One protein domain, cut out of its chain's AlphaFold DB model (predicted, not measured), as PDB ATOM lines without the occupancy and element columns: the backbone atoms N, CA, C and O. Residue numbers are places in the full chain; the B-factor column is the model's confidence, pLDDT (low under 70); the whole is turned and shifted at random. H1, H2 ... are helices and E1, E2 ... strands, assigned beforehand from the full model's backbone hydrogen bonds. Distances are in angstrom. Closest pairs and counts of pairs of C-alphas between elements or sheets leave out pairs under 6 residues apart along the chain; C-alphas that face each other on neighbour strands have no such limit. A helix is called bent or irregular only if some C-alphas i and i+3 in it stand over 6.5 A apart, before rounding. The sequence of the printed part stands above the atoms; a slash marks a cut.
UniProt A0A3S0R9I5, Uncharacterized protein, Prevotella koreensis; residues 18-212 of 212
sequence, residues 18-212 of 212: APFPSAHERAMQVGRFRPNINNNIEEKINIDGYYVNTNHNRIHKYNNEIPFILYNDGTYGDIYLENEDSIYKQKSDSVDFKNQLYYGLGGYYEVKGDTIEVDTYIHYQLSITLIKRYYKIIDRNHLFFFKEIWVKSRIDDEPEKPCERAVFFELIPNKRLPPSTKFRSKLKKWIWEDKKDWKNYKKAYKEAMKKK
ATOM      1  N   ALA A  18     152.270  97.739  84.780       63.06
ATOM      2  CA  ALA A  18     152.208  99.183  84.629       63.06
ATOM      3  C   ALA A  18     151.821  99.836  85.973       63.06
ATOM      4  O   ALA A  18     150.703  99.633  86.447       63.06
ATOM      5  N   PRO A  19     152.671 100.695  86.573       70.12
ATOM      6  CA  PRO A  19     152.345 101.409  87.812       70.12
ATOM      7  C   PRO A  19     151.371 102.585  87.580       70.12
ATOM      8  O   PRO A  19     151.255 103.495  88.407       70.12
ATOM      9  N   PHE A  20     150.723 102.620  86.417       80.25
ATOM     10  CA  PHE A  20     149.767 103.619  85.965       80.25
ATOM     11  C   PHE A  20     148.665 102.921  85.155       80.25
ATOM     12  O   PHE A  20     148.968 101.931  84.490       80.25
ATOM     13  N   PRO A  21     147.429 103.452  85.156       83.56
ATOM     14  CA  PRO A  21     146.336 102.870  84.383       83.56
ATOM     15  C   PRO A  21     146.690 102.773  82.893       83.56
ATOM     16  O   PRO A  21     147.336 103.682  82.348       83.56
ATOM     17  N   SER A  22     146.253 101.705  82.234       83.88
ATOM     18  CA  SER A  22     146.382 101.478  80.795       83.88
ATOM     19  C   SER A  22     145.622 102.537  79.983       83.88
ATOM     20  O   SER A  22     144.870 103.353  80.518       83.88
ATOM     21  N   ALA A  23     145.836 102.579  78.665       84.25
ATOM     22  CA  ALA A  23     145.070 103.483  77.802       84.25
ATOM     23  C   ALA A  23     143.566 103.166  77.830       84.25
ATOM     24  O   ALA A  23     142.761 104.093  77.843       84.25
ATOM     25  N   HIS A  24     143.213 101.880  77.901       84.88
ATOM     26  CA  HIS A  24     141.829 101.436  78.024       84.88
ATOM     27  C   HIS A  24     141.221 101.861  79.361       84.88
ATOM     28  O   HIS A  24     140.169 102.490  79.374       84.88
ATOM     29  N   GLU A  25     141.923 101.632  80.475       86.19
ATOM     30  CA  GLU A  25     141.446 102.060  81.795       86.19
ATOM     31  C   GLU A  25     141.238 103.575  81.849       86.19
ATOM     32  O   GLU A  25     140.215 104.034  82.342       86.19
ATOM     33  N   ARG A  26     142.157 104.362  81.268       86.88
ATOM     34  CA  ARG A  26     141.993 105.821  81.155       86.88
ATOM     35  C   ARG A  26     140.790 106.225  80.304       86.88
ATOM     36  O   ARG A  26     140.137 107.204  80.635       86.88
ATOM     37  N   ALA A  27     140.506 105.502  79.223       87.12
ATOM     38  CA  ALA A  27     139.350 105.775  78.368       87.12
ATOM     39  C   ALA A  27     138.011 105.457  79.058       87.12
ATOM     40  O   ALA A  27     136.992 106.036  78.701       87.12
ATOM     41  N   MET A  28     138.021 104.567  80.056       89.50
ATOM     42  CA  MET A  28     136.840 104.168  80.827       89.50
ATOM     43  C   MET A  28     136.583 105.045  82.062       89.50
ATOM     44  O   MET A  28     135.576 104.848  82.750       89.50
ATOM     45  N   GLN A  29     137.470 105.991  82.375       91.06
ATOM     46  CA  GLN A  29     137.289 106.913  83.498       91.06
ATOM     47  C   GLN A  29     136.018 107.749  83.307       91.06
ATOM     48  O   GLN A  29     135.737 108.206  82.200       91.06
ATOM     49  N   VAL A  30     135.253 107.964  84.381       91.50
ATOM     50  CA  VAL A  30     134.112 108.894  84.354       91.50
ATOM     51  C   VAL A  30     134.589 110.323  84.105       91.50
ATOM     52  O   VAL A  30     133.958 111.066  83.365       91.50
ATOM     53  N   GLY A  31     135.750 110.672  84.655       90.62
ATOM     54  CA  GLY A  31     136.413 111.940  84.413       90.62
ATOM     55  C   GLY A  31     137.693 112.053  85.227       90.62
ATOM     56  O   GLY A  31     138.235 111.062  85.726       90.62
ATOM     57  N   ARG A  32     138.226 113.270  85.311       91.56
ATOM     58  CA  ARG A  32     139.514 113.556  85.943       91.56
ATOM     59  C   ARG A  32     139.463 114.900  86.658       91.56
ATOM     60  O   ARG A  32     138.695 115.787  86.303       91.56
ATOM     61  N   PHE A  33     140.331 115.066  87.648       93.06
ATOM     62  CA  PHE A  33     140.438 116.317  88.382       93.06
ATOM     63  C   PHE A  33     140.946 117.455  87.491       93.06
ATOM     64  O   PHE A  33     141.939 117.320  86.769       93.06
ATOM     65  N   ARG A  34     140.297 118.605  87.643       92.56
ATOM     66  CA  ARG A  34     140.660 119.914  87.102       92.56
ATOM     67  C   ARG A  34     140.315 120.991  88.144       92.56
ATOM     68  O   ARG A  34     139.535 120.723  89.060       92.56
ATOM     69  N   PRO A  35     140.905 122.191  88.079       89.19
ATOM     70  CA  PRO A  35     140.538 123.282  88.976       89.19
ATOM     71  C   PRO A  35     139.050 123.636  88.863       89.19
ATOM     72  O   PRO A  35     138.468 123.532  87.786       89.19
ATOM     73  N   ASN A  36     138.460 124.110  89.962       87.44
ATOM     74  CA  ASN A  36     137.092 124.642  90.007       87.44
ATOM     75  C   ASN A  36     135.991 123.650  89.578       87.44
ATOM     76  O   ASN A  36     134.943 124.076  89.097       87.44
ATOM     77  N   ILE A  37     136.207 122.339  89.747       88.56
ATOM     78  CA  ILE A  37     135.113 121.366  89.639       88.56
ATOM     79  C   ILE A  37     134.056 121.695  90.688       88.56
ATOM     80  O   ILE A  37     134.373 121.866  91.865       88.56
ATOM     81  N   ASN A  38     132.805 121.723  90.240       85.69
ATOM     82  CA  ASN A  38     131.640 121.645  91.093       85.69
ATOM     83  C   ASN A  38     130.652 120.675  90.443       85.69
ATOM     84  O   ASN A  38     130.145 120.942  89.354       85.69
ATOM     85  N   ASN A  39     130.406 119.543  91.099       81.62
ATOM     86  CA  ASN A  39     129.441 118.552  90.620       81.62
ATOM     87  C   ASN A  39     127.982 118.924  90.945       81.62
ATOM     88  O   ASN A  39     127.084 118.145  90.630       81.62
ATOM     89  N   ASN A  40     127.744 120.066  91.608       86.75
ATOM     90  CA  ASN A  40     126.447 120.490  92.148       86.75
ATOM     91  C   ASN A  40     125.771 119.382  92.973       86.75
ATOM     92  O   ASN A  40     124.548 119.251  93.010       86.75
ATOM     93  N   ILE A  41     126.581 118.540  93.625       93.12
ATOM     94  CA  ILE A  41     126.099 117.370  94.363       93.12
ATOM     95  C   ILE A  41     125.199 117.786  95.535       93.12
ATOM     96  O   ILE A  41     124.219 117.100  95.809       93.12
ATOM     97  N   GLU A  42     125.472 118.941  96.152       92.88
ATOM     98  CA  GLU A  42     124.713 119.522  97.273       92.88
ATOM     99  C   GLU A  42     123.246 119.826  96.940       92.88
ATOM    100  O   GLU A  42     122.374 119.811  97.820       92.88
ATOM    101  N   GLU A  43     122.939 120.061  95.663       93.69
ATOM    102  CA  GLU A  43     121.561 120.255  95.206       93.69
ATOM    103  C   GLU A  43     120.761 118.948  95.287       93.69
ATOM    104  O   GLU A  43     119.547 118.973  95.496       93.69
ATOM    105  N   LYS A  44     121.440 117.800  95.171       95.94
ATOM    106  CA  LYS A  44     120.823 116.472  95.080       95.94
ATOM    107  C   LYS A  44     120.900 115.687  96.382       95.94
ATOM    108  O   LYS A  44     119.904 115.082  96.771       95.94
ATOM    109  N   ILE A  45     122.053 115.700  97.046       97.06
ATOM    110  CA  ILE A  45     122.287 114.990  98.304       97.06
ATOM    111  C   ILE A  45     123.058 115.849  99.299       97.06
ATOM    112  O   ILE A  45     123.749 116.797  98.941       97.06
ATOM    113  N   ASN A  46     122.948 115.499 100.570       96.88
ATOM    114  CA  ASN A  46     123.709 116.102 101.645       96.88
ATOM    115  C   ASN A  46     125.112 115.471 101.690       96.88
ATOM    116  O   ASN A  46     125.263 114.250 101.604       96.88
ATOM    117  N   ILE A  47     126.144 116.305 101.824       94.56
ATOM    118  CA  ILE A  47     127.549 115.862 101.895       94.56
ATOM    119  C   ILE A  47     128.265 116.337 103.169       94.56
ATOM    120  O   ILE A  47     129.461 116.107 103.327       94.56
ATOM    121  N   ASP A  48     127.528 116.931 104.115       93.88
ATOM    122  CA  ASP A  48     128.006 117.342 105.446       93.88
ATOM    123  C   ASP A  48     128.149 116.145 106.408       93.88
ATOM    124  O   ASP A  48     127.670 116.145 107.546       93.88
ATOM    125  N   GLY A  49     128.764 115.070 105.928       92.44
ATOM    126  CA  GLY A  49     128.909 113.820 106.652       92.44
ATOM    127  C   GLY A  49     129.617 112.749 105.832       92.44
ATOM    128  O   GLY A  49     130.366 113.031 104.896       92.44
ATOM    129  N   TYR A  50     129.375 111.499 106.199       91.81
ATOM    130  CA  TYR A  50     129.865 110.331 105.477       91.81
ATOM    131  C   TYR A  50     128.747 109.304 105.329       91.81
ATOM    132  O   TYR A  50     127.818 109.257 106.128       91.81
ATOM    133  N   TYR A  51     128.833 108.490 104.288       92.25
ATOM    134  CA  TYR A  51     127.841 107.475 103.968       92.25
ATOM    135  C   TYR A  51     128.265 106.131 104.546       92.25
ATOM    136  O   TYR A  51     129.389 105.687 104.312       92.25
ATOM    137  N   VAL A  52     127.365 105.477 105.277       88.38
ATOM    138  CA  VAL A  52     127.587 104.167 105.906       88.38
ATOM    139  C   VAL A  52     126.590 103.162 105.354       88.38
ATOM    140  O   VAL A  52     125.413 103.470 105.188       88.38
ATOM    141  N   ASN A  53     127.064 101.950 105.087       85.94
ATOM    142  CA  ASN A  53     126.220 100.836 104.677       85.94
ATOM    143  C   ASN A  53     125.201 100.489 105.782       85.94
ATOM    144  O   ASN A  53     125.567 100.298 106.942       85.94
ATOM    145  N   THR A  54     123.921 100.378 105.426       79.00
ATOM    146  CA  THR A  54     122.839 100.060 106.369       79.00
ATOM    147  C   THR A  54     122.605  98.559 106.558       79.00
ATOM    148  O   THR A  54     121.874  98.175 107.464       79.00
ATOM    149  N   ASN A  55     123.220  97.678 105.761       71.88
ATOM    150  CA  ASN A  55     123.051  96.232 105.912       71.88
ATOM    151  C   ASN A  55     123.804  95.694 107.143       71.88
ATOM    152  O   ASN A  55     125.019  95.515 107.144       71.88
ATOM    153  N   HIS A  56     123.029  95.367 108.176       55.41
ATOM    154  CA  HIS A  56     123.464  95.120 109.553       55.41
ATOM    155  C   HIS A  56     124.214  93.803 109.839       55.41
ATOM    156  O   HIS A  56     124.673  93.610 110.959       55.41
ATOM    157  N   ASN A  57     124.350  92.896 108.866       52.53
ATOM    158  CA  ASN A  57     124.820  91.520 109.113       52.53
ATOM    159  C   ASN A  57     126.142  91.152 108.423       52.53
ATOM    160  O   ASN A  57     126.492  89.971 108.353       52.53
ATOM    161  N   ARG A  58     126.877  92.121 107.874       50.81
ATOM    162  CA  ARG A  58     128.144  91.845 107.191       50.81
ATOM    163  C   ARG A  58     129.230  92.771 107.724       50.81
ATOM    164  O   ARG A  58     129.266  93.943 107.384       50.81
ATOM    165  N   ILE A  59     130.137  92.204 108.525       51.16
ATOM    166  CA  ILE A  59     131.533  92.668 108.600       51.16
ATOM    167  C   ILE A  59     131.962  92.940 107.157       51.16
ATOM    168  O   ILE A  59     131.690  92.063 106.334       51.16
ATOM    169  N   HIS A  60     132.544  94.111 106.855       54.31
ATOM    170  CA  HIS A  60     132.901  94.602 105.512       54.31
ATOM    171  C   HIS A  60     133.607  93.531 104.667       54.31
ATOM    172  O   HIS A  60     134.828  93.485 104.543       54.31
ATOM    173  N   LYS A  61     132.830  92.621 104.078       50.84
ATOM    174  CA  LYS A  61     133.370  91.409 103.457       50.84
ATOM    175  C   LYS A  61     133.974  91.740 102.095       50.84
ATOM    176  O   LYS A  61     134.704  90.934 101.523       50.84
ATOM    177  N   TYR A  62     133.651  92.925 101.576       58.53
ATOM    178  CA  TYR A  62     133.984  93.380 100.242       58.53
ATOM    179  C   TYR A  62     134.265  94.887 100.223       58.53
ATOM    180  O   TYR A  62     133.615  95.666 100.918       58.53
ATOM    181  N   ASN A  63     135.194  95.302  99.358       62.59
ATOM    182  CA  ASN A  63     135.665  96.689  99.247       62.59
ATOM    183  C   ASN A  63     134.569  97.716  98.901       62.59
ATOM    184  O   ASN A  63     134.811  98.914  99.015       62.59
ATOM    185  N   ASN A  64     133.403  97.279  98.423       63.19
ATOM    186  CA  ASN A  64     132.279  98.125  98.011       63.19
ATOM    187  C   ASN A  64     131.257  98.405  99.122       63.19
ATOM    188  O   ASN A  64     130.299  99.133  98.889       63.19
ATOM    189  N   GLU A  65     131.462  97.848 100.313       76.44
ATOM    190  CA  GLU A  65     130.610  98.046 101.493       76.44
ATOM    191  C   GLU A  65     131.268  98.982 102.528       76.44
ATOM    192  O   GLU A  65     130.790  99.091 103.657       76.44
ATOM    193  N   ILE A  66     132.384  99.626 102.160       80.75
ATOM    194  CA  ILE A  66     133.175 100.514 103.022       80.75
ATOM    195  C   ILE A  66     132.491 101.888 103.099       80.75
ATOM    196  O   ILE A  66     132.026 102.381 102.066       80.75
ATOM    197  N   PRO A  67     132.422 102.528 104.282       86.38
ATOM    198  CA  PRO A  67     131.926 103.891 104.384       86.38
ATOM    199  C   PRO A  67     132.763 104.868 103.552       86.38
ATOM    200  O   PRO A  67     133.963 104.672 103.352       86.38
ATOM    201  N   PHE A  68     132.153 105.950 103.078       90.12
ATOM    202  CA  PHE A  68     132.842 106.900 102.204       90.12
ATOM    203  C   PHE A  68     132.365 108.340 102.378       90.12
ATOM    204  O   PHE A  68     131.294 108.609 102.919       90.12
ATOM    205  N   ILE A  69     133.172 109.278 101.883       92.31
ATOM    206  CA  ILE A  69     132.870 110.712 101.838       92.31
ATOM    207  C   ILE A  69     132.841 111.180 100.380       92.31
ATOM    208  O   ILE A  69     133.681 110.778  99.568       92.31
ATOM    209  N   LEU A  70     131.898 112.070 100.075       94.38
ATOM    210  CA  LEU A  70     131.801 112.796  98.812       94.38
ATOM    211  C   LEU A  70     132.091 114.279  99.059       94.38
ATOM    212  O   LEU A  70     131.600 114.851 100.024       94.38
ATOM    213  N   TYR A  71     132.870 114.907  98.179       93.56
ATOM    214  CA  TYR A  71     133.167 116.344  98.225       93.56
ATOM    215  C   TYR A  71     132.690 117.038  96.949       93.56
ATOM    216  O   TYR A  71     132.714 116.434  95.876       93.56
ATOM    217  N   ASN A  72     132.339 118.324  97.033       93.06
ATOM    218  CA  ASN A  72     131.892 119.131  95.885       93.06
ATOM    219  C   ASN A  72     132.870 119.168  94.703       93.06
ATOM    220  O   ASN A  72     132.454 119.273  93.552       93.06
ATOM    221  N   ASP A  73     134.167 119.044  94.982       92.44
ATOM    222  CA  ASP A  73     135.240 119.064  93.984       92.44
ATOM    223  C   ASP A  73     135.405 117.734  93.214       92.44
ATOM    224  O   ASP A  73     136.437 117.508  92.576       92.44
ATOM    225  N   GLY A  74     134.422 116.834  93.313       93.69
ATOM    226  CA  GLY A  74     134.419 115.522  92.665       93.69
ATOM    227  C   GLY A  74     135.252 114.464  93.381       93.69
ATOM    228  O   GLY A  74     135.475 113.387  92.833       93.69
ATOM    229  N   THR A  75     135.736 114.731  94.599       93.00
ATOM    230  CA  THR A  75     136.487 113.723  95.364       93.00
ATOM    231  C   THR A  75     135.559 112.691  95.977       93.00
ATOM    232  O   THR A  75     134.668 113.035  96.749       93.00
ATOM    233  N   TYR A  76     135.847 111.423  95.704       92.69
ATOM    234  CA  TYR A  76     135.321 110.286  96.447       92.69
ATOM    235  C   TYR A  76     136.417 109.737  97.362       92.69
ATOM    236  O   TYR A  76     137.584 109.660  96.961       92.69
ATOM    237  N   GLY A  77     136.063 109.342  98.580       89.00
ATOM    238  CA  GLY A  77     137.034 108.859  99.547       89.00
ATOM    239  C   GLY A  77     136.495 107.787 100.475       89.00
ATOM    240  O   GLY A  77     135.731 108.112 101.376       89.00
ATOM    241  N   ASP A  78     136.961 106.547 100.308       86.06
ATOM    242  CA  ASP A  78     136.737 105.478 101.288       86.06
ATOM    243  C   ASP A  78     137.376 105.849 102.639       86.06
ATOM    244  O   ASP A  78     138.510 106.353 102.693       86.06
ATOM    245  N   ILE A  79     136.665 105.566 103.731       81.62
ATOM    246  CA  ILE A  79     137.120 105.789 105.105       81.62
ATOM    247  C   ILE A  79     137.066 104.486 105.905       81.62
ATOM    248  O   ILE A  79     136.121 103.710 105.807       81.62
ATOM    249  N   TYR A  80     138.093 104.270 106.724       76.62
ATOM    250  CA  TYR A  80     138.170 103.148 107.655       76.62
ATOM    251  C   TYR A  80     137.984 103.690 109.069       76.62
ATOM    252  O   TYR A  80     138.798 104.484 109.549       76.62
ATOM    253  N   LEU A  81     136.879 103.301 109.700       72.81
ATOM    254  CA  LEU A  81     136.490 103.768 111.026       72.81
ATOM    255  C   LEU A  81     137.094 102.864 112.106       72.81
ATOM    256  O   LEU A  81     137.219 101.656 111.929       72.81
ATOM    257  N   GLU A  82     137.454 103.436 113.256       63.53
ATOM    258  CA  GLU A  82     137.928 102.642 114.394       63.53
ATOM    259  C   GLU A  82     136.801 101.751 114.946       63.53
ATOM    260  O   GLU A  82     135.724 102.241 115.285       63.53
ATOM    261  N   ASN A  83     137.083 100.455 115.133       61.75
ATOM    262  CA  ASN A  83     136.115  99.416 115.520       61.75
ATOM    263  C   ASN A  83     135.039  99.156 114.451       61.75
ATOM    264  O   ASN A  83     133.845  99.329 114.706       61.75
ATOM    265  N   GLU A  84     135.473  98.698 113.274       60.31
ATOM    266  CA  GLU A  84     134.610  98.300 112.150       60.31
ATOM    267  C   GLU A  84     133.481  97.337 112.554       60.31
ATOM    268  O   GLU A  84     132.389  97.403 112.000       60.31
ATOM    269  N   ASP A  85     133.680  96.519 113.588       57.28
ATOM    270  CA  ASP A  85     132.672  95.564 114.064       57.28
ATOM    271  C   ASP A  85     131.480  96.214 114.800       57.28
ATOM    272  O   ASP A  85     130.495  95.541 115.106       57.28
ATOM    273  N   SER A  86     131.528  97.520 115.104       57.66
ATOM    274  CA  SER A  86     130.469  98.221 115.841       57.66
ATOM    275  C   SER A  86     129.742  99.261 114.989       57.66
ATOM    276  O   SER A  86     130.144 100.421 114.905       57.66
ATOM    277  N   ILE A  87     128.584  98.876 114.448       60.19
ATOM    278  CA  ILE A  87     127.672  99.762 113.697       60.19
ATOM    279  C   ILE A  87     127.300 101.016 114.506       60.19
ATOM    280  O   ILE A  87     127.239 102.111 113.955       60.19
ATOM    281  N   TYR A  88     127.101 100.884 115.822       59.34
ATOM    282  CA  TYR A  88     126.790 102.017 116.701       59.34
ATOM    283  C   TYR A  88     127.900 103.070 116.723       59.34
ATOM    284  O   TYR A  88     127.616 104.264 116.748       59.34
ATOM    285  N   LYS A  89     129.168 102.644 116.667       62.41
ATOM    286  CA  LYS A  89     130.299 103.570 116.551       62.41
ATOM    287  C   LYS A  89     130.422 104.135 115.140       62.41
ATOM    288  O   LYS A  89     130.772 105.303 114.998       62.41
ATOM    289  N   GLN A  90     130.079 103.352 114.113       63.31
ATOM    290  CA  GLN A  90     130.071 103.834 112.730       63.31
ATOM    291  C   GLN A  90     128.988 104.885 112.464       63.31
ATOM    292  O   GLN A  90     129.211 105.771 111.649       63.31
ATOM    293  N   LYS A  91     127.843 104.830 113.151       67.75
ATOM    294  CA  LYS A  91     126.766 105.830 113.042       67.75
ATOM    295  C   LYS A  91     126.922 107.030 113.988       67.75
ATOM    296  O   LYS A  91     125.985 107.803 114.150       67.75
ATOM    297  N   SER A  92     128.079 107.186 114.629       70.38
ATOM    298  CA  SER A  92     128.314 108.299 115.546       70.38
ATOM    299  C   SER A  92     128.608 109.602 114.795       70.38
ATOM    300  O   SER A  92     129.562 109.696 114.027       70.38
ATOM    301  N   ASP A  93     127.857 110.657 115.093       66.31
ATOM    302  CA  ASP A  93     128.110 112.020 114.601       66.31
ATOM    303  C   ASP A  93     129.386 112.659 115.195       66.31
ATOM    304  O   ASP A  93     129.855 113.705 114.737       66.31
ATOM    305  N   SER A  94     129.977 112.009 116.203       70.00
ATOM    306  CA  SER A  94     131.160 112.464 116.939       70.00
ATOM    307  C   SER A  94     132.465 111.767 116.536       70.00
ATOM    308  O   SER A  94     133.480 111.954 117.210       70.00
ATOM    309  N   VAL A  95     132.475 110.993 115.441       71.94
ATOM    310  CA  VAL A  95     133.706 110.365 114.923       71.94
ATOM    311  C   VAL A  95     134.800 111.417 114.714       71.94
ATOM    312  O   VAL A  95     134.617 112.380 113.963       71.94
ATOM    313  N   ASP A  96     135.952 111.211 115.367       70.50
ATOM    314  CA  ASP A  96     137.143 112.035 115.174       70.50
ATOM    315  C   ASP A  96     138.060 111.443 114.094       70.50
ATOM    316  O   ASP A  96     138.790 110.468 114.269       70.50
ATOM    317  N   PHE A  97     138.045 112.121 112.958       71.94
ATOM    318  CA  PHE A  97     138.816 111.843 111.756       71.94
ATOM    319  C   PHE A  97     140.305 112.245 111.846       71.94
ATOM    320  O   PHE A  97     141.061 112.092 110.870       71.94
ATOM    321  N   LYS A  98     140.757 112.796 112.983       60.56
ATOM    322  CA  LYS A  98     142.114 113.337 113.173       60.56
ATOM    323  C   LYS A  98     143.205 112.264 113.115       60.56
ATOM    324  O   LYS A  98     144.225 112.522 112.469       60.56
ATOM    325  N   ASN A  99     142.957 111.086 113.694       54.47
ATOM    326  CA  ASN A  99     143.929 109.985 113.798       54.47
ATOM    327  C   ASN A  99     143.690 108.840 112.802       54.47
ATOM    328  O   ASN A  99     144.514 107.935 112.703       54.47
ATOM    329  N   GLN A 100     142.605 108.895 112.025       58.47
ATOM    330  CA  GLN A 100     142.306 107.856 111.047       58.47
ATOM    331  C   GLN A 100     143.254 107.933 109.848       58.47
ATOM    332  O   GLN A 100     143.513 108.998 109.267       58.47
ATOM    333  N   LEU A 101     143.795 106.773 109.483       49.50
ATOM    334  CA  LEU A 101     144.635 106.616 108.310       49.50
ATOM    335  C   LEU A 101     143.740 106.433 107.081       49.50
ATOM    336  O   LEU A 101     143.169 105.373 106.852       49.50
ATOM    337  N   TYR A 102     143.661 107.472 106.254       56.62
ATOM    338  CA  TYR A 102     143.022 107.419 104.937       56.62
ATOM    339  C   TYR A 102     143.918 106.648 103.963       56.62
ATOM    340  O   TYR A 102     144.621 107.231 103.133       56.62
ATOM    341  N   TYR A 103     143.950 105.325 104.117       47.78
ATOM    342  CA  TYR A 103     144.551 104.411 103.143       47.78
ATOM    343  C   TYR A 103     143.601 104.090 101.983       47.78
ATOM    344  O   TYR A 103     144.032 103.486 101.004       47.78
ATOM    345  N   GLY A 104     142.335 104.508 102.093       51.56
ATOM    346  CA  GLY A 104     141.257 104.175 101.176       51.56
ATOM    347  C   GLY A 104     141.489 104.622  99.741       51.56
ATOM    348  O   GLY A 104     142.188 105.602  99.458       51.56
ATOM    349  N   LEU A 105     140.860 103.862  98.849       62.09
ATOM    350  CA  LEU A 105     140.839 103.960  97.397       62.09
ATOM    351  C   LEU A 105     140.091 105.230  96.980       62.09
ATOM    352  O   LEU A 105     139.024 105.195  96.378       62.09
ATOM    353  N   GLY A 106     140.639 106.383  97.356       73.31
ATOM    354  CA  GLY A 106     140.098 107.669  96.967       73.31
ATOM    355  C   GLY A 106     140.137 107.807  95.454       73.31
ATOM    356  O   GLY A 106     141.027 107.291  94.771       73.31
ATOM    357  N   GLY A 107     139.188 108.553  94.928       88.94
ATOM    358  CA  GLY A 107     138.931 108.573  93.510       88.94
ATOM    359  C   GLY A 107     138.168 109.804  93.079       88.94
ATOM    360  O   GLY A 107     138.085 110.793  93.812       88.94
ATOM    361  N   TYR A 108     137.663 109.736  91.860       93.38
ATOM    362  CA  TYR A 108     136.898 110.804  91.242       93.38
ATOM    363  C   TYR A 108     135.470 110.323  91.033       93.38
ATOM    364  O   TYR A 108     135.258 109.144  90.757       93.38
ATOM    365  N   TYR A 109     134.497 111.212  91.167       95.12
ATOM    366  CA  TYR A 109     133.120 110.896  90.826       95.12
ATOM    367  C   TYR A 109     132.476 112.019  90.023       95.12
ATOM    368  O   TYR A 109     132.879 113.180  90.122       95.12
ATOM    369  N   GLU A 110     131.432 111.665  89.281       95.69
ATOM    370  CA  GLU A 110     130.500 112.612  88.669       95.69
ATOM    371  C   GLU A 110     129.058 112.218  88.953       95.69
ATOM    372  O   GLU A 110     128.751 111.073  89.292       95.69
ATOM    373  N   VAL A 111     128.167 113.190  88.786       95.19
ATOM    374  CA  VAL A 111     126.727 112.999  88.910       95.19
ATOM    375  C   VAL A 111     126.095 113.083  87.532       95.19
ATOM    376  O   VAL A 111     126.224 114.094  86.843       95.19
ATOM    377  N   LYS A 112     125.365 112.041  87.143       93.56
ATOM    378  CA  LYS A 112     124.617 111.966  85.886       93.56
ATOM    379  C   LYS A 112     123.166 111.619  86.195       93.56
ATOM    380  O   LYS A 112     122.838 110.478  86.507       93.56
ATOM    381  N   GLY A 113     122.287 112.618  86.130       93.62
ATOM    382  CA  GLY A 113     120.869 112.437  86.450       93.62
ATOM    383  C   GLY A 113     120.647 112.060  87.918       93.62
ATOM    384  O   GLY A 113     120.920 112.871  88.808       93.62
ATOM    385  N   ASP A 114     120.131 110.852  88.150       95.50
ATOM    386  CA  ASP A 114     119.898 110.232  89.462       95.50
ATOM    387  C   ASP A 114     121.062 109.331  89.914       95.50
ATOM    388  O   ASP A 114     120.955 108.657  90.932       95.50
ATOM    389  N   THR A 115     122.157 109.277  89.154       96.19
ATOM    390  CA  THR A 115     123.244 108.321  89.372       96.19
ATOM    391  C   THR A 115     124.557 109.037  89.681       96.19
ATOM    392  O   THR A 115     124.930 110.003  89.018       96.19
ATOM    393  N   ILE A 116     125.275 108.537  90.680       96.88
ATOM    394  CA  ILE A 116     126.647 108.912  91.011       96.88
ATOM    395  C   ILE A 116     127.559 107.814  90.470       96.88
ATOM    396  O   ILE A 116     127.462 106.652  90.874       96.88
ATOM    397  N   GLU A 117     128.438 108.189  89.549       95.81
ATOM    398  CA  GLU A 117     129.447 107.312  88.966       95.81
ATOM    399  C   GLU A 117     130.793 107.600  89.621       95.81
ATOM    400  O   GLU A 117     131.289 108.723  89.548       95.81
ATOM    401  N   VAL A 118     131.386 106.592  90.247       94.38
ATOM    402  CA  VAL A 118     132.635 106.706  91.001       94.38
ATOM    403  C   VAL A 118     133.716 105.865  90.338       94.38
ATOM    404  O   VAL A 118     133.514 104.680  90.088       94.38
ATOM    405  N   ASP A 119     134.887 106.456  90.133       92.56
ATOM    406  CA  ASP A 119     136.123 105.769  89.774       92.56
ATOM    407  C   ASP A 119     137.014 105.624  91.010       92.56
ATOM    408  O   ASP A 119     137.487 106.627  91.548       92.56
ATOM    409  N   THR A 120     137.321 104.395  91.419       88.31
ATOM    410  CA  THR A 120     138.321 104.089  92.454       88.31
ATOM    411  C   THR A 120     139.469 103.266  91.870       88.31
ATOM    412  O   THR A 120     139.343 102.648  90.815       88.31
ATOM    413  N   TYR A 121     140.630 103.286  92.529       83.06
ATOM    414  CA  TYR A 121     141.839 102.642  92.008       83.06
ATOM    415  C   TYR A 121     142.486 101.774  93.064       83.06
ATOM    416  O   TYR A 121     143.023 102.304  94.039       83.06
ATOM    417  N   ILE A 122     142.495 100.464  92.836       78.94
ATOM    418  CA  ILE A 122     143.214  99.518  93.688       78.94
ATOM    419  C   ILE A 122     144.630  99.302  93.176       78.94
ATOM    420  O   ILE A 122     144.885  99.232  91.975       78.94
ATOM    421  N   HIS A 123     145.557  99.185  94.120       73.12
ATOM    422  CA  HIS A 123     146.872  98.630  93.855       73.12
ATOM    423  C   HIS A 123     146.769  97.117  94.035       73.12
ATOM    424  O   HIS A 123     146.656  96.641  95.163       73.12
ATOM    425  N   TYR A 124     146.791  96.373  92.933       61.22
ATOM    426  CA  TYR A 124     146.854  94.918  92.975       61.22
ATOM    427  C   TYR A 124     148.233  94.482  92.490       61.22
ATOM    428  O   TYR A 124     148.611  94.731  91.348       61.22
ATOM    429  N   GLN A 125     149.011  93.880  93.397       66.94
ATOM    430  CA  GLN A 125     150.414  93.511  93.181       66.94
ATOM    431  C   GLN A 125     151.263  94.721  92.732       66.94
ATOM    432  O   GLN A 125     151.695  95.503  93.577       66.94
ATOM    433  N   LEU A 126     151.490  94.906  91.429       65.81
ATOM    434  CA  LEU A 126     152.249  96.031  90.861       65.81
ATOM    435  C   LEU A 126     151.469  96.822  89.795       65.81
ATOM    436  O   LEU A 126     152.003  97.789  89.244       65.81
ATOM    437  N   SER A 127     150.223  96.439  89.505       68.75
ATOM    438  CA  SER A 127     149.337  97.166  88.599       68.75
ATOM    439  C   SER A 127     148.354  98.038  89.377       68.75
ATOM    440  O   SER A 127     148.069  97.836  90.563       68.75
ATOM    441  N   ILE A 128     147.873  99.072  88.697       78.38
ATOM    442  CA  ILE A 128     146.725  99.852  89.143       78.38
ATOM    443  C   ILE A 128     145.530  99.343  88.354       78.38
ATOM    444  O   ILE A 128     145.625  99.286  87.134       78.38
ATOM    445  N   THR A 129     144.439  99.018  89.043       82.19
ATOM    446  CA  THR A 129     143.180  98.613  88.410       82.19
ATOM    447  C   THR A 129     142.100  99.636  88.716       82.19
ATOM    448  O   THR A 129     141.891  99.989  89.881       82.19
ATOM    449  N   LEU A 130     141.429 100.118  87.667       87.81
ATOM    450  CA  LEU A 130     140.247 100.971  87.793       87.81
ATOM    451  C   LEU A 130     139.020 100.124  88.162       87.81
ATOM    452  O   LEU A 130     138.672  99.166  87.474       87.81
ATOM    453  N   ILE A 131     138.326 100.530  89.220       88.38
ATOM    454  CA  ILE A 131     137.021 100.003  89.607       88.38
ATOM    455  C   ILE A 131     136.002 101.125  89.448       88.38
ATOM    456  O   ILE A 131     136.184 102.222  89.980       88.38
ATOM    457  N   LYS A 132     134.915 100.851  88.729       91.69
ATOM    458  CA  LYS A 132     133.782 101.770  88.604       91.69
ATOM    459  C   LYS A 132     132.652 101.324  89.514       91.69
ATOM    460  O   LYS A 132     132.236 100.170  89.427       91.69
ATOM    461  N   ARG A 133     132.115 102.229  90.323       92.00
ATOM    462  CA  ARG A 133     130.953 101.993  91.194       92.00
ATOM    463  C   ARG A 133     129.827 102.945  90.833       92.00
ATOM    464  O   ARG A 133     130.078 104.100  90.499       92.00
ATOM    465  N   TYR A 134     128.596 102.455  90.910       93.75
ATOM    466  CA  TYR A 134     127.409 103.226  90.568       93.75
ATOM    467  C   TYR A 134     126.435 103.210  91.738       93.75
ATOM    468  O   TYR A 134     126.058 102.144  92.241       93.75
ATOM    469  N   TYR A 135     126.018 104.408  92.132       95.00
ATOM    470  CA  TYR A 135     125.064 104.632  93.207       95.00
ATOM    471  C   TYR A 135     123.872 105.402  92.655       95.00
ATOM    472  O   TYR A 135     124.048 106.444  92.031       95.00
ATOM    473  N   LYS A 136     122.660 104.911  92.888       96.31
ATOM    474  CA  LYS A 136     121.437 105.675  92.662       96.31
ATOM    475  C   LYS A 136     121.157 106.581  93.852       96.31
ATOM    476  O   LYS A 136     121.272 106.151  94.998       96.31
ATOM    477  N   ILE A 137     120.760 107.811  93.569       97.31
ATOM    478  CA  ILE A 137     120.263 108.774  94.544       97.31
ATOM    479  C   ILE A 137     118.802 108.427  94.817       97.31
ATOM    480  O   ILE A 137     117.974 108.486  93.909       97.31
ATOM    481  N   ILE A 138     118.501 108.034  96.053       96.81
ATOM    482  CA  ILE A 138     117.131 107.719  96.478       96.81
ATOM    483  C   ILE A 138     116.468 108.978  97.029       96.81
ATOM    484  O   ILE A 138     115.369 109.343  96.621       96.81
ATOM    485  N   ASP A 139     117.177 109.668  97.917       96.81
ATOM    486  CA  ASP A 139     116.809 110.973  98.451       96.81
ATOM    487  C   ASP A 139     118.077 111.721  98.897       96.81
ATOM    488  O   ASP A 139     119.194 111.327  98.559       96.81
ATOM    489  N   ARG A 140     117.920 112.813  99.657       97.50
ATOM    490  CA  ARG A 140     119.050 113.649 100.080       97.50
ATOM    491  C   ARG A 140     120.050 112.951 101.012       97.50
ATOM    492  O   ARG A 140     121.165 113.445 101.130       97.50
ATOM    493  N   ASN A 141     119.674 111.870 101.691       97.19
ATOM    494  CA  ASN A 141     120.501 111.177 102.685       97.19
ATOM    495  C   ASN A 141     120.742 109.701 102.353       97.19
ATOM    496  O   ASN A 141     121.584 109.076 102.997       97.19
ATOM    497  N   HIS A 142     120.023 109.139 101.380       96.00
ATOM    498  CA  HIS A 142     120.098 107.721 101.054       96.00
ATOM    499  C   HIS A 142     120.584 107.476  99.629       96.00
ATOM    500  O   HIS A 142     120.065 108.028  98.653       96.00
ATOM    501  N   LEU A 143     121.553 106.568  99.516       96.31
ATOM    502  CA  LEU A 143     122.084 106.084  98.249       96.31
ATOM    503  C   LEU A 143     121.883 104.575  98.132       96.31
ATOM    504  O   LEU A 143     121.950 103.839  99.115       96.31
ATOM    505  N   PHE A 144     121.691 104.106  96.906       93.62
ATOM    506  CA  PHE A 144     121.592 102.691  96.582       93.62
ATOM    507  C   PHE A 144     122.729 102.295  95.647       93.62
ATOM    508  O   PHE A 144     122.730 102.640  94.467       93.62
ATOM    509  N   PHE A 145     123.712 101.572  96.168       92.06
ATOM    510  CA  PHE A 145     124.729 100.928  95.351       92.06
ATOM    511  C   PHE A 145     124.097  99.748  94.613       92.06
ATOM    512  O   PHE A 145     123.450  98.915  95.249       92.06
ATOM    513  N   PHE A 146     124.278  99.699  93.291       88.94
ATOM    514  CA  PHE A 146     123.627  98.695  92.437       88.94
ATOM    515  C   PHE A 146     124.560  98.015  91.434       88.94
ATOM    516  O   PHE A 146     124.199  96.986  90.864       88.94
ATOM    517  N   LYS A 147     125.747  98.579  91.186       89.38
ATOM    518  CA  LYS A 147     126.648  98.091  90.140       89.38
ATOM    519  C   LYS A 147     128.103  98.413  90.457       89.38
ATOM    520  O   LYS A 147     128.438  99.555  90.774       89.38
ATOM    521  N   GLU A 148     128.976  97.429  90.269       89.56
ATOM    522  CA  GLU A 148     130.427  97.617  90.202       89.56
ATOM    523  C   GLU A 148     131.011  96.917  88.975       89.56
ATOM    524  O   GLU A 148     130.571  95.830  88.603       89.56
ATOM    525  N   ILE A 149     131.989  97.560  88.338       88.25
ATOM    526  CA  ILE A 149     132.707  97.047  87.171       88.25
ATOM    527  C   ILE A 149     134.202  97.119  87.462       88.25
ATOM    528  O   ILE A 149     134.734  98.199  87.722       88.25
ATOM    529  N   TRP A 150     134.878  95.980  87.362       86.75
ATOM    530  CA  TRP A 150     136.333  95.904  87.396       86.75
ATOM    531  C   TRP A 150     136.843  96.062  85.967       86.75
ATOM    532  O   TRP A 150     136.601  95.210  85.108       86.75
ATOM    533  N   VAL A 151     137.489  97.193  85.687       84.88
ATOM    534  CA  VAL A 151     138.003  97.488  84.349       84.88
ATOM    535  C   VAL A 151     139.306  96.724  84.178       84.88
ATOM    536  O   VAL A 151     140.310  97.030  84.819       84.88
ATOM    537  N   LYS A 152     139.284  95.701  83.326       76.38
ATOM    538  CA  LYS A 152     140.479  94.917  83.022       76.38
ATOM    539  C   LYS A 152     141.478  95.762  82.242       76.38
ATOM    540  O   LYS A 152     141.113  96.668  81.500       76.38
ATOM    541  N   SER A 153     142.768  95.480  82.400       68.12
ATOM    542  CA  SER A 153     143.807  96.327  81.808       68.12
ATOM    543  C   SER A 153     143.893  96.223  80.276       68.12
ATOM    544  O   SER A 153     144.438  97.146  79.657       68.12
ATOM    545  N   ARG A 154     143.371  95.150  79.654       66.06
ATOM    546  CA  ARG A 154     143.354  94.931  78.194       66.06
ATOM    547  C   ARG A 154     141.925  94.942  77.646       66.06
ATOM    548  O   ARG A 154     141.018  94.453  78.299       66.06
ATOM    549  N   ILE A 155     141.767  95.480  76.433       59.47
ATOM    550  CA  ILE A 155     140.476  95.611  75.725       59.47
ATOM    551  C   ILE A 155     139.887  94.242  75.369       59.47
ATOM    552  O   ILE A 155     138.675  94.072  75.415       59.47
ATOM    553  N   ASP A 156     140.753  93.286  75.026       60.78
ATOM    554  CA  ASP A 156     140.349  91.939  74.608       60.78
ATOM    555  C   ASP A 156     139.875  91.081  75.786       60.78
ATOM    556  O   ASP A 156     139.248  90.039  75.590       60.78
ATOM    557  N   ASP A 157     140.162  91.510  77.016       60.03
ATOM    558  CA  ASP A 157     139.577  90.875  78.175       60.03
ATOM    559  C   ASP A 157     138.160  91.434  78.341       60.03
ATOM    560  O   ASP A 157     137.992  92.614  78.656       60.03
ATOM    561  N   GLU A 158     137.130  90.598  78.171       55.84
ATOM    562  CA  GLU A 158     135.761  91.044  78.445       55.84
ATOM    563  C   GLU A 158     135.696  91.644  79.859       55.84
ATOM    564  O   GLU A 158     136.211  91.007  80.797       55.84
ATOM    565  N   PRO A 159     135.106  92.847  80.040       56.03
ATOM    566  CA  PRO A 159     134.946  93.423  81.366       56.03
ATOM    567  C   PRO A 159     134.273  92.388  82.260       56.03
ATOM    568  O   PRO A 159     133.379  91.664  81.811       56.03
ATOM    569  N   GLU A 160     134.723  92.274  83.513       62.44
ATOM    570  CA  GLU A 160     134.038  91.367  84.431       62.44
ATOM    571  C   GLU A 160     132.554  91.724  84.451       62.44
ATOM    572  O   GLU A 160     132.192  92.910  84.481       62.44
ATOM    573  N   LYS A 161     131.697  90.693  84.381       62.22
ATOM    574  CA  LYS A 161     130.252  90.888  84.470       62.22
ATOM    575  C   LYS A 161     129.980  91.782  85.679       62.22
ATOM    576  O   LYS A 161     130.525  91.491  86.747       62.22
ATOM    577  N   PRO A 162     129.183  92.855  85.520       62.97
ATOM    578  CA  PRO A 162     128.950  93.781  86.609       62.97
ATOM    579  C   PRO A 162     128.513  93.020  87.853       62.97
ATOM    580  O   PRO A 162     127.629  92.163  87.787       62.97
ATOM    581  N   CYS A 163     129.149  93.310  88.983       62.94
ATOM    582  CA  CYS A 163     128.699  92.744  90.238       62.94
ATOM    583  C   CYS A 163     127.449  93.514  90.660       62.94
ATOM    584  O   CYS A 163     127.539  94.622  91.193       62.94
ATOM    585  N   GLU A 164     126.283  92.949  90.358       66.12
ATOM    586  CA  GLU A 164     125.001  93.481  90.804       66.12
ATOM    587  C   GLU A 164     124.814  93.119  92.273       66.12
ATOM    588  O   GLU A 164     124.685  91.952  92.654       66.12
ATOM    589  N   ARG A 165     124.865  94.136  93.129       69.94
ATOM    590  CA  ARG A 165     124.597  94.003  94.559       69.94
ATOM    591  C   ARG A 165     123.730  95.157  94.983       69.94
ATOM    592  O   ARG A 165     123.996  96.280  94.589       69.94
ATOM    593  N   ALA A 166     122.741  94.860  95.808       76.00
ATOM    594  CA  ALA A 166     121.819  95.829  96.364       76.00
ATOM    595  C   ALA A 166     122.286  96.204  97.775       76.00
ATOM    596  O   ALA A 166     122.110  95.426  98.717       76.00
ATOM    597  N   VAL A 167     122.921  97.369  97.915       86.00
ATOM    598  CA  VAL A 167     123.405  97.863  99.212       86.00
ATOM    599  C   VAL A 167     122.943  99.300  99.409       86.00
ATOM    600  O   VAL A 167     123.185 100.158  98.563       86.00
ATOM    601  N   PHE A 168     122.281  99.562 100.532       90.12
ATOM    602  CA  PHE A 168     121.844 100.902 100.903       90.12
ATOM    603  C   PHE A 168     122.897 101.589 101.764       90.12
ATOM    604  O   PHE A 168     123.501 100.972 102.641       90.12
ATOM    605  N   PHE A 169     123.087 102.875 101.511       92.38
ATOM    606  CA  PHE A 169     123.945 103.749 102.287       92.38
ATOM    607  C   PHE A 169     123.122 104.899 102.852       92.38
ATOM    608  O   PHE A 169     122.291 105.471 102.149       92.38
ATOM    609  N   GLU A 170     123.386 105.239 104.104       93.69
ATOM    610  CA  GLU A 170     122.759 106.336 104.836       93.69
ATOM    611  C   GLU A 170     123.826 107.360 105.218       93.69
ATOM    612  O   GLU A 170     124.924 106.992 105.653       93.69
ATOM    613  N   LEU A 171     123.505 108.642 105.059       94.69
ATOM    614  CA  LEU A 171     124.342 109.732 105.532       94.69
ATOM    615  C   LEU A 171     124.330 109.798 107.061       94.69
ATOM    616  O   LEU A 171     123.286 109.979 107.685       94.69
ATOM    617  N   ILE A 172     125.523 109.792 107.641       91.50
ATOM    618  CA  ILE A 172     125.772 110.139 109.034       91.50
ATOM    619  C   ILE A 172     126.355 111.557 109.069       91.50
ATOM    620  O   ILE A 172     127.479 111.761 108.591       91.50
ATOM    621  N   PRO A 173     125.618 112.557 109.591       91.62
ATOM    622  CA  PRO A 173     126.107 113.928 109.675       91.62
ATOM    623  C   PRO A 173     127.394 114.017 110.498       91.62
ATOM    624  O   PRO A 173     127.490 113.436 111.578       91.62
ATOM    625  N   ASN A 174     128.380 114.774 110.020       87.75
ATOM    626  CA  ASN A 174     129.612 115.019 110.765       87.75
ATOM    627  C   ASN A 174     130.259 116.336 110.316       87.75
ATOM    628  O   ASN A 174     130.625 116.509 109.159       87.75
ATOM    629  N   LYS A 175     130.455 117.267 111.254       82.31
ATOM    630  CA  LYS A 175     131.019 118.605 110.972       82.31
ATOM    631  C   LYS A 175     132.550 118.643 110.929       82.31
ATOM    632  O   LYS A 175     133.134 119.696 110.684       82.31
ATOM    633  N   ARG A 176     133.219 117.530 111.229       83.62
ATOM    634  CA  ARG A 176     134.679 117.420 111.381       83.62
ATOM    635  C   ARG A 176     135.293 116.525 110.308       83.62
ATOM    636  O   ARG A 176     136.258 115.809 110.578       83.62
ATOM    637  N   LEU A 177     134.753 116.574 109.091       85.81
ATOM    638  CA  LEU A 177     135.302 115.817 107.971       85.81
ATOM    639  C   LEU A 177     136.763 116.212 107.700       85.81
ATOM    640  O   LEU A 177     137.140 117.384 107.828       85.81
ATOM    641  N   PRO A 178     137.615 115.252 107.305       83.94
ATOM    642  CA  PRO A 178     138.932 115.586 106.793       83.94
ATOM    643  C   PRO A 178     138.787 116.458 105.534       83.94
ATOM    644  O   PRO A 178     137.831 116.316 104.783       83.94
ATOM    645  N   PRO A 179     139.738 117.351 105.231       85.44
ATOM    646  CA  PRO A 179     139.712 118.035 103.945       85.44
ATOM    647  C   PRO A 179     139.938 117.026 102.808       85.44
ATOM    648  O   PRO A 179     140.740 116.098 102.962       85.44
ATOM    649  N   SER A 180     139.344 117.268 101.630       86.12
ATOM    650  CA  SER A 180     139.520 116.414 100.435       86.12
ATOM    651  C   SER A 180     140.999 116.231 100.039       86.12
ATOM    652  O   SER A 180     141.382 115.255  99.395       86.12
ATOM    653  N   THR A 181     141.874 117.137 100.485       80.94
ATOM    654  CA  THR A 181     143.325 117.063 100.287       80.94
ATOM    655  C   THR A 181     144.008 115.921 101.040       80.94
ATOM    656  O   THR A 181     145.118 115.542 100.661       80.94
ATOM    657  N   LYS A 182     143.378 115.335 102.072       78.62
ATOM    658  CA  LYS A 182     143.910 114.147 102.762       78.62
ATOM    659  C   LYS A 182     143.870 112.884 101.890       78.62
ATOM    660  O   LYS A 182     144.634 111.957 102.165       78.62
ATOM    661  N   PHE A 183     143.064 112.849 100.826       78.50
ATOM    662  CA  PHE A 183     143.000 111.700  99.921       78.50
ATOM    663  C   PHE A 183     144.198 111.688  98.968       78.50
ATOM    664  O   PHE A 183     144.323 112.486  98.034       78.50
ATOM    665  N   ARG A 184     145.120 110.749  99.214       77.56
ATOM    666  CA  ARG A 184     146.408 110.648  98.506       77.56
ATOM    667  C   ARG A 184     146.273 110.309  97.020       77.56
ATOM    668  O   ARG A 184     147.240 110.513  96.284       77.56
ATOM    669  N   SER A 185     145.116 109.833  96.563       80.12
ATOM    670  CA  SER A 185     144.838 109.574  95.143       80.12
ATOM    671  C   SER A 185     145.086 110.813  94.277       80.12
ATOM    672  O   SER A 185     145.737 110.716  93.237       80.12
ATOM    673  N   LYS A 186     144.743 112.009  94.774       86.62
ATOM    674  CA  LYS A 186     145.017 113.292  94.106       86.62
ATOM    675  C   LYS A 186     146.504 113.613  93.925       86.62
ATOM    676  O   LYS A 186     146.856 114.478  93.128       86.62
ATOM    677  N   LEU A 187     147.421 112.924  94.612       87.69
ATOM    678  CA  LEU A 187     148.863 113.077  94.371       87.69
ATOM    679  C   LEU A 187     149.336 112.340  93.113       87.69
ATOM    680  O   LEU A 187     150.458 112.587  92.651       87.69
ATOM    681  N   LYS A 188     148.520 111.447  92.550       87.56
ATOM    682  CA  LYS A 188     148.837 110.711  91.325       87.56
ATOM    683  C   LYS A 188     148.558 111.600  90.116       87.56
ATOM    684  O   LYS A 188     147.512 112.215  90.027       87.56
ATOM    685  N   LYS A 189     149.491 111.673  89.165       89.62
ATOM    686  CA  LYS A 189     149.337 112.532  87.976       89.62
ATOM    687  C   LYS A 189     148.163 112.103  87.092       89.62
ATOM    688  O   LYS A 189     147.493 112.945  86.517       89.62
ATOM    689  N   TRP A 190     147.966 110.797  86.933       86.12
ATOM    690  CA  TRP A 190     147.065 110.235  85.925       86.12
ATOM    691  C   TRP A 190     145.573 110.443  86.231       86.12
ATOM    692  O   TRP A 190     144.764 110.204  85.344       86.12
ATOM    693  N   ILE A 191     145.207 110.894  87.438       89.06
ATOM    694  CA  ILE A 191     143.818 111.227  87.798       89.06
ATOM    695  C   ILE A 191     143.463 112.686  87.472       89.06
ATOM    696  O   ILE A 191     142.344 113.114  87.718       89.06
ATOM    697  N   TRP A 192     144.413 113.461  86.943       92.62
ATOM    698  CA  TRP A 192     144.218 114.859  86.561       92.62
ATOM    699  C   TRP A 192     144.108 114.999  85.048       92.62
ATOM    700  O   TRP A 192     144.754 114.267  84.288       92.62
ATOM    701  N   GLU A 193     143.304 115.963  84.610       93.31
ATOM    702  CA  GLU A 193     143.186 116.313  83.198       93.31
ATOM    703  C   GLU A 193     144.498 116.887  82.668       93.31
ATOM    704  O   GLU A 193     145.021 116.396  81.663       93.31
ATOM    705  N   ASP A 194     145.059 117.855  83.400       94.56
ATOM    706  CA  ASP A 194     146.261 118.583  83.016       94.56
ATOM    707  C   ASP A 194     147.436 118.419  84.006       94.56
ATOM    708  O   ASP A 194     147.303 118.342  85.234       94.56
ATOM    709  N   LYS A 195     148.653 118.376  83.449       94.62
ATOM    710  CA  LYS A 195     149.898 118.178  84.214       94.62
ATOM    711  C   LYS A 195     150.279 119.405  85.048       94.62
ATOM    712  O   LYS A 195     150.911 119.228  86.095       94.62
ATOM    713  N   LYS A 196     150.006 120.622  84.572       96.50
ATOM    714  CA  LYS A 196     150.281 121.884  85.278       96.50
ATOM    715  C   LYS A 196     149.412 121.966  86.527       96.50
ATOM    716  O   LYS A 196     149.952 122.218  87.602       96.50
ATOM    717  N   ASP A 197     148.131 121.638  86.412       95.75
ATOM    718  CA  ASP A 197     147.198 121.676  87.542       95.75
ATOM    719  C   ASP A 197     147.553 120.646  88.613       95.75
ATOM    720  O   ASP A 197     147.677 120.992  89.791       95.75
ATOM    721  N   TRP A 198     147.890 119.419  88.207       95.31
ATOM    722  CA  TRP A 198     148.431 118.419  89.130       95.31
ATOM    723  C   TRP A 198     149.691 118.904  89.865       95.31
ATOM    724  O   TRP A 198     149.847 118.693  91.073       95.31
ATOM    725  N   LYS A 199     150.624 119.555  89.156       95.62
ATOM    726  CA  LYS A 199     151.842 120.105  89.774       95.62
ATOM    727  C   LYS A 199     151.509 121.202  90.784       95.62
ATOM    728  O   LYS A 199     152.109 121.208  91.862       95.62
ATOM    729  N   ASN A 200     150.571 122.087  90.452       94.12
ATOM    730  CA  ASN A 200     150.107 123.154  91.336       94.12
ATOM    731  C   ASN A 200     149.479 122.567  92.606       94.12
ATOM    732  O   ASN A 200     149.900 122.916  93.709       94.12
ATOM    733  N   TYR A 201     148.581 121.586  92.458       91.81
ATOM    734  CA  TYR A 201     147.995 120.855  93.581       91.81
ATOM    735  C   TYR A 201     149.065 120.198  94.460       91.81
ATOM    736  O   TYR A 201     149.088 120.378  95.677       91.81
ATOM    737  N   LYS A 202     150.009 119.467  93.853       92.19
ATOM    738  CA  LYS A 202     151.082 118.782  94.587       92.19
ATOM    739  C   LYS A 202     151.972 119.761  95.356       92.19
ATOM    740  O   LYS A 202     152.447 119.417  96.440       92.19
ATOM    741  N   LYS A 203     152.230 120.950  94.802       91.62
ATOM    742  CA  LYS A 203     152.978 122.017  95.481       91.62
ATOM    743  C   LYS A 203     152.197 122.531  96.695       91.62
ATOM    744  O   LYS A 203     152.735 122.476  97.798       91.62
ATOM    745  N   ALA A 204     150.929 122.900  96.506       88.81
ATOM    746  CA  ALA A 204     150.055 123.370  97.582       88.81
ATOM    747  C   ALA A 204     149.906 122.332  98.710       88.81
ATOM    748  O   ALA A 204     150.048 122.661  99.886       88.81
ATOM    749  N   TYR A 205     149.729 121.053  98.362       87.12
ATOM    750  CA  TYR A 205     149.680 119.951  99.328       87.12
ATOM    751  C   TYR A 205     150.958 119.871 100.177       87.12
ATOM    752  O   TYR A 205     150.893 119.763 101.400       87.12
ATOM    753  N   LYS A 206     152.140 119.947  99.548       87.56
ATOM    754  CA  LYS A 206     153.423 119.910 100.270       87.56
ATOM    755  C   LYS A 206     153.599 121.106 101.202       87.56
ATOM    756  O   LYS A 206     154.137 120.939 102.290       87.56
ATOM    757  N   GLU A 207     153.179 122.293 100.778       87.38
ATOM    758  CA  GLU A 207     153.242 123.505 101.601       87.38
ATOM    759  C   GLU A 207     152.314 123.404 102.815       87.38
ATOM    760  O   GLU A 207     152.735 123.716 103.927       87.38
ATOM    761  N   ALA A 208     151.098 122.881 102.634       81.94
ATOM    762  CA  ALA A 208     150.164 122.632 103.729       81.94
ATOM    763  C   ALA A 208     150.690 121.589 104.731       81.94
ATOM    764  O   ALA A 208     150.505 121.748 105.935       81.94
ATOM    765  N   MET A 209     151.382 120.548 104.254       77.44
ATOM    766  CA  MET A 209     151.975 119.514 105.113       77.44
ATOM    767  C   MET A 209     153.185 119.995 105.922       77.44
ATOM    768  O   MET A 209     153.480 119.392 106.942       77.44
ATOM    769  N   LYS A 210     153.887 121.053 105.491       79.12
ATOM    770  CA  LYS A 210     155.001 121.655 106.252       79.12
ATOM    771  C   LYS A 210     154.544 122.586 107.377       79.12
ATOM    772  O   LYS A 210     155.346 122.923 108.238       79.12
ATOM    773  N   LYS A 211     153.300 123.068 107.317       60.72
ATOM    774  CA  LYS A 211     152.707 123.985 108.303       60.72
ATOM    775  C   LYS A 211     151.993 123.252 109.450       60.72
ATOM    776  O   LYS A 211     151.388 123.913 110.288       60.72
ATOM    777  N   LYS A 212     152.009 121.919 109.439       56.25
ATOM    778  CA  LYS A 212     151.484 121.039 110.487       56.25
ATOM    779  C   LYS A 212     152.638 120.439 111.265       56.25
ATOM    780  O   LYS A 212     152.436 120.230 112.475       56.25
TER     781      LYS A 212
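AT A GLANCE: This is residues 18 to 212 of the 212 residues of an uncharacterized protein of Prevotella koreensis (UniProt A0A3S0R9I5). One antiparallel sheet of eight strands curls into a nearly closed barrel, with the long strands E5, E6 and E7 side by side in its wall and the edge strands E1 and E2 coming together. The longest helix, H5, is set off to one side and meets the short H4, while H1, H2 and H3 are small pieces at the sheet. The printed part has 195 residues with five named helices and eight named strands, in the order H1 H2 E1 E2 E3 H3 E4 E5 E6 E7 E8 H4 H5; the sheet's order is E1 E8 E7 E6 E5 E4 E3 E2. The class is mixed, helices and strands, with under half of the residues, 89, in named elements. The whole is compact, with a radius of gyration of the C-alphas of 16.5 A and spans of 46 by 42 by 34 A.

HOW THE PARTS SIT: H1, residues 23 to 27, and H2, residues 41 to 44, each only graze the strongly twisted sheet. E1, residues 49 to 53, and E2, residues 68 to 70, are its edge strands; their closest C-alphas, Tyr 50 and Ile 69, are 4.7 A apart. E2 and E3, residues 75 to 78, form a hairpin, with N 69 and O 77 at 2.9 A. H3, residues 87 to 90, only grazes the sheet. E4, residues 107 to 112, pairs with E3 through N 107 and O 76, 2.8 A. A meander, each strand the antiparallel neighbour of the one before, joins E4, E5 (residues 115 to 124), E6 (residues 127 to 137), E7 (residues 142 to 151) and E8 (residues 167 to 173): N 117 and O 110 are 2.9 A apart, N 118 and O 133 2.8 A, N 132 and O 149 2.8 A, N 143 and O 169 2.9 A. E8 pairs with E1 through N 52 and O 170, 2.9 A. It is a folded sheet, bent back on itself: E1 and E8 face E6, E5, E4, E3 and E2, with E7 as the hinge. H4, residues 184 to 187, only grazes the sheet. H5, residues 195 to 210, is not on it, but touches H4 with residues 198 to 202 alone; the closest C-alphas, Leu 187 and Lys 202, are 6.1 A apart. Every O i to N i+4 pair is within hydrogen-bond range in H1 and H5; H2, H3 and H4 are too short for such a pair.

IN THESE COORDINATES: H1 begins at C-alpha 23, (145.070, 103.483, 77.802). E5 is 27.4 A long, E6 31.9 A and E7 26.5 A; E7 bends by 51 degrees at residue 146. H5, 22.9 A long, ends at C-alpha 210, (155.001, 121.655, 106.252).

THE WHOLE: The C-alphas farthest apart, Asp 156 and Lys 211, are 48.1 A apart. The printed part has no cut. The long links are H1 to H2, E1 to E2, H3 to E4 and E7 to E8. Mean pLDDT of the printed part is 81.2; 48 residues are under 70, among them 56 to 64, 82 to 91 and 153 to 165.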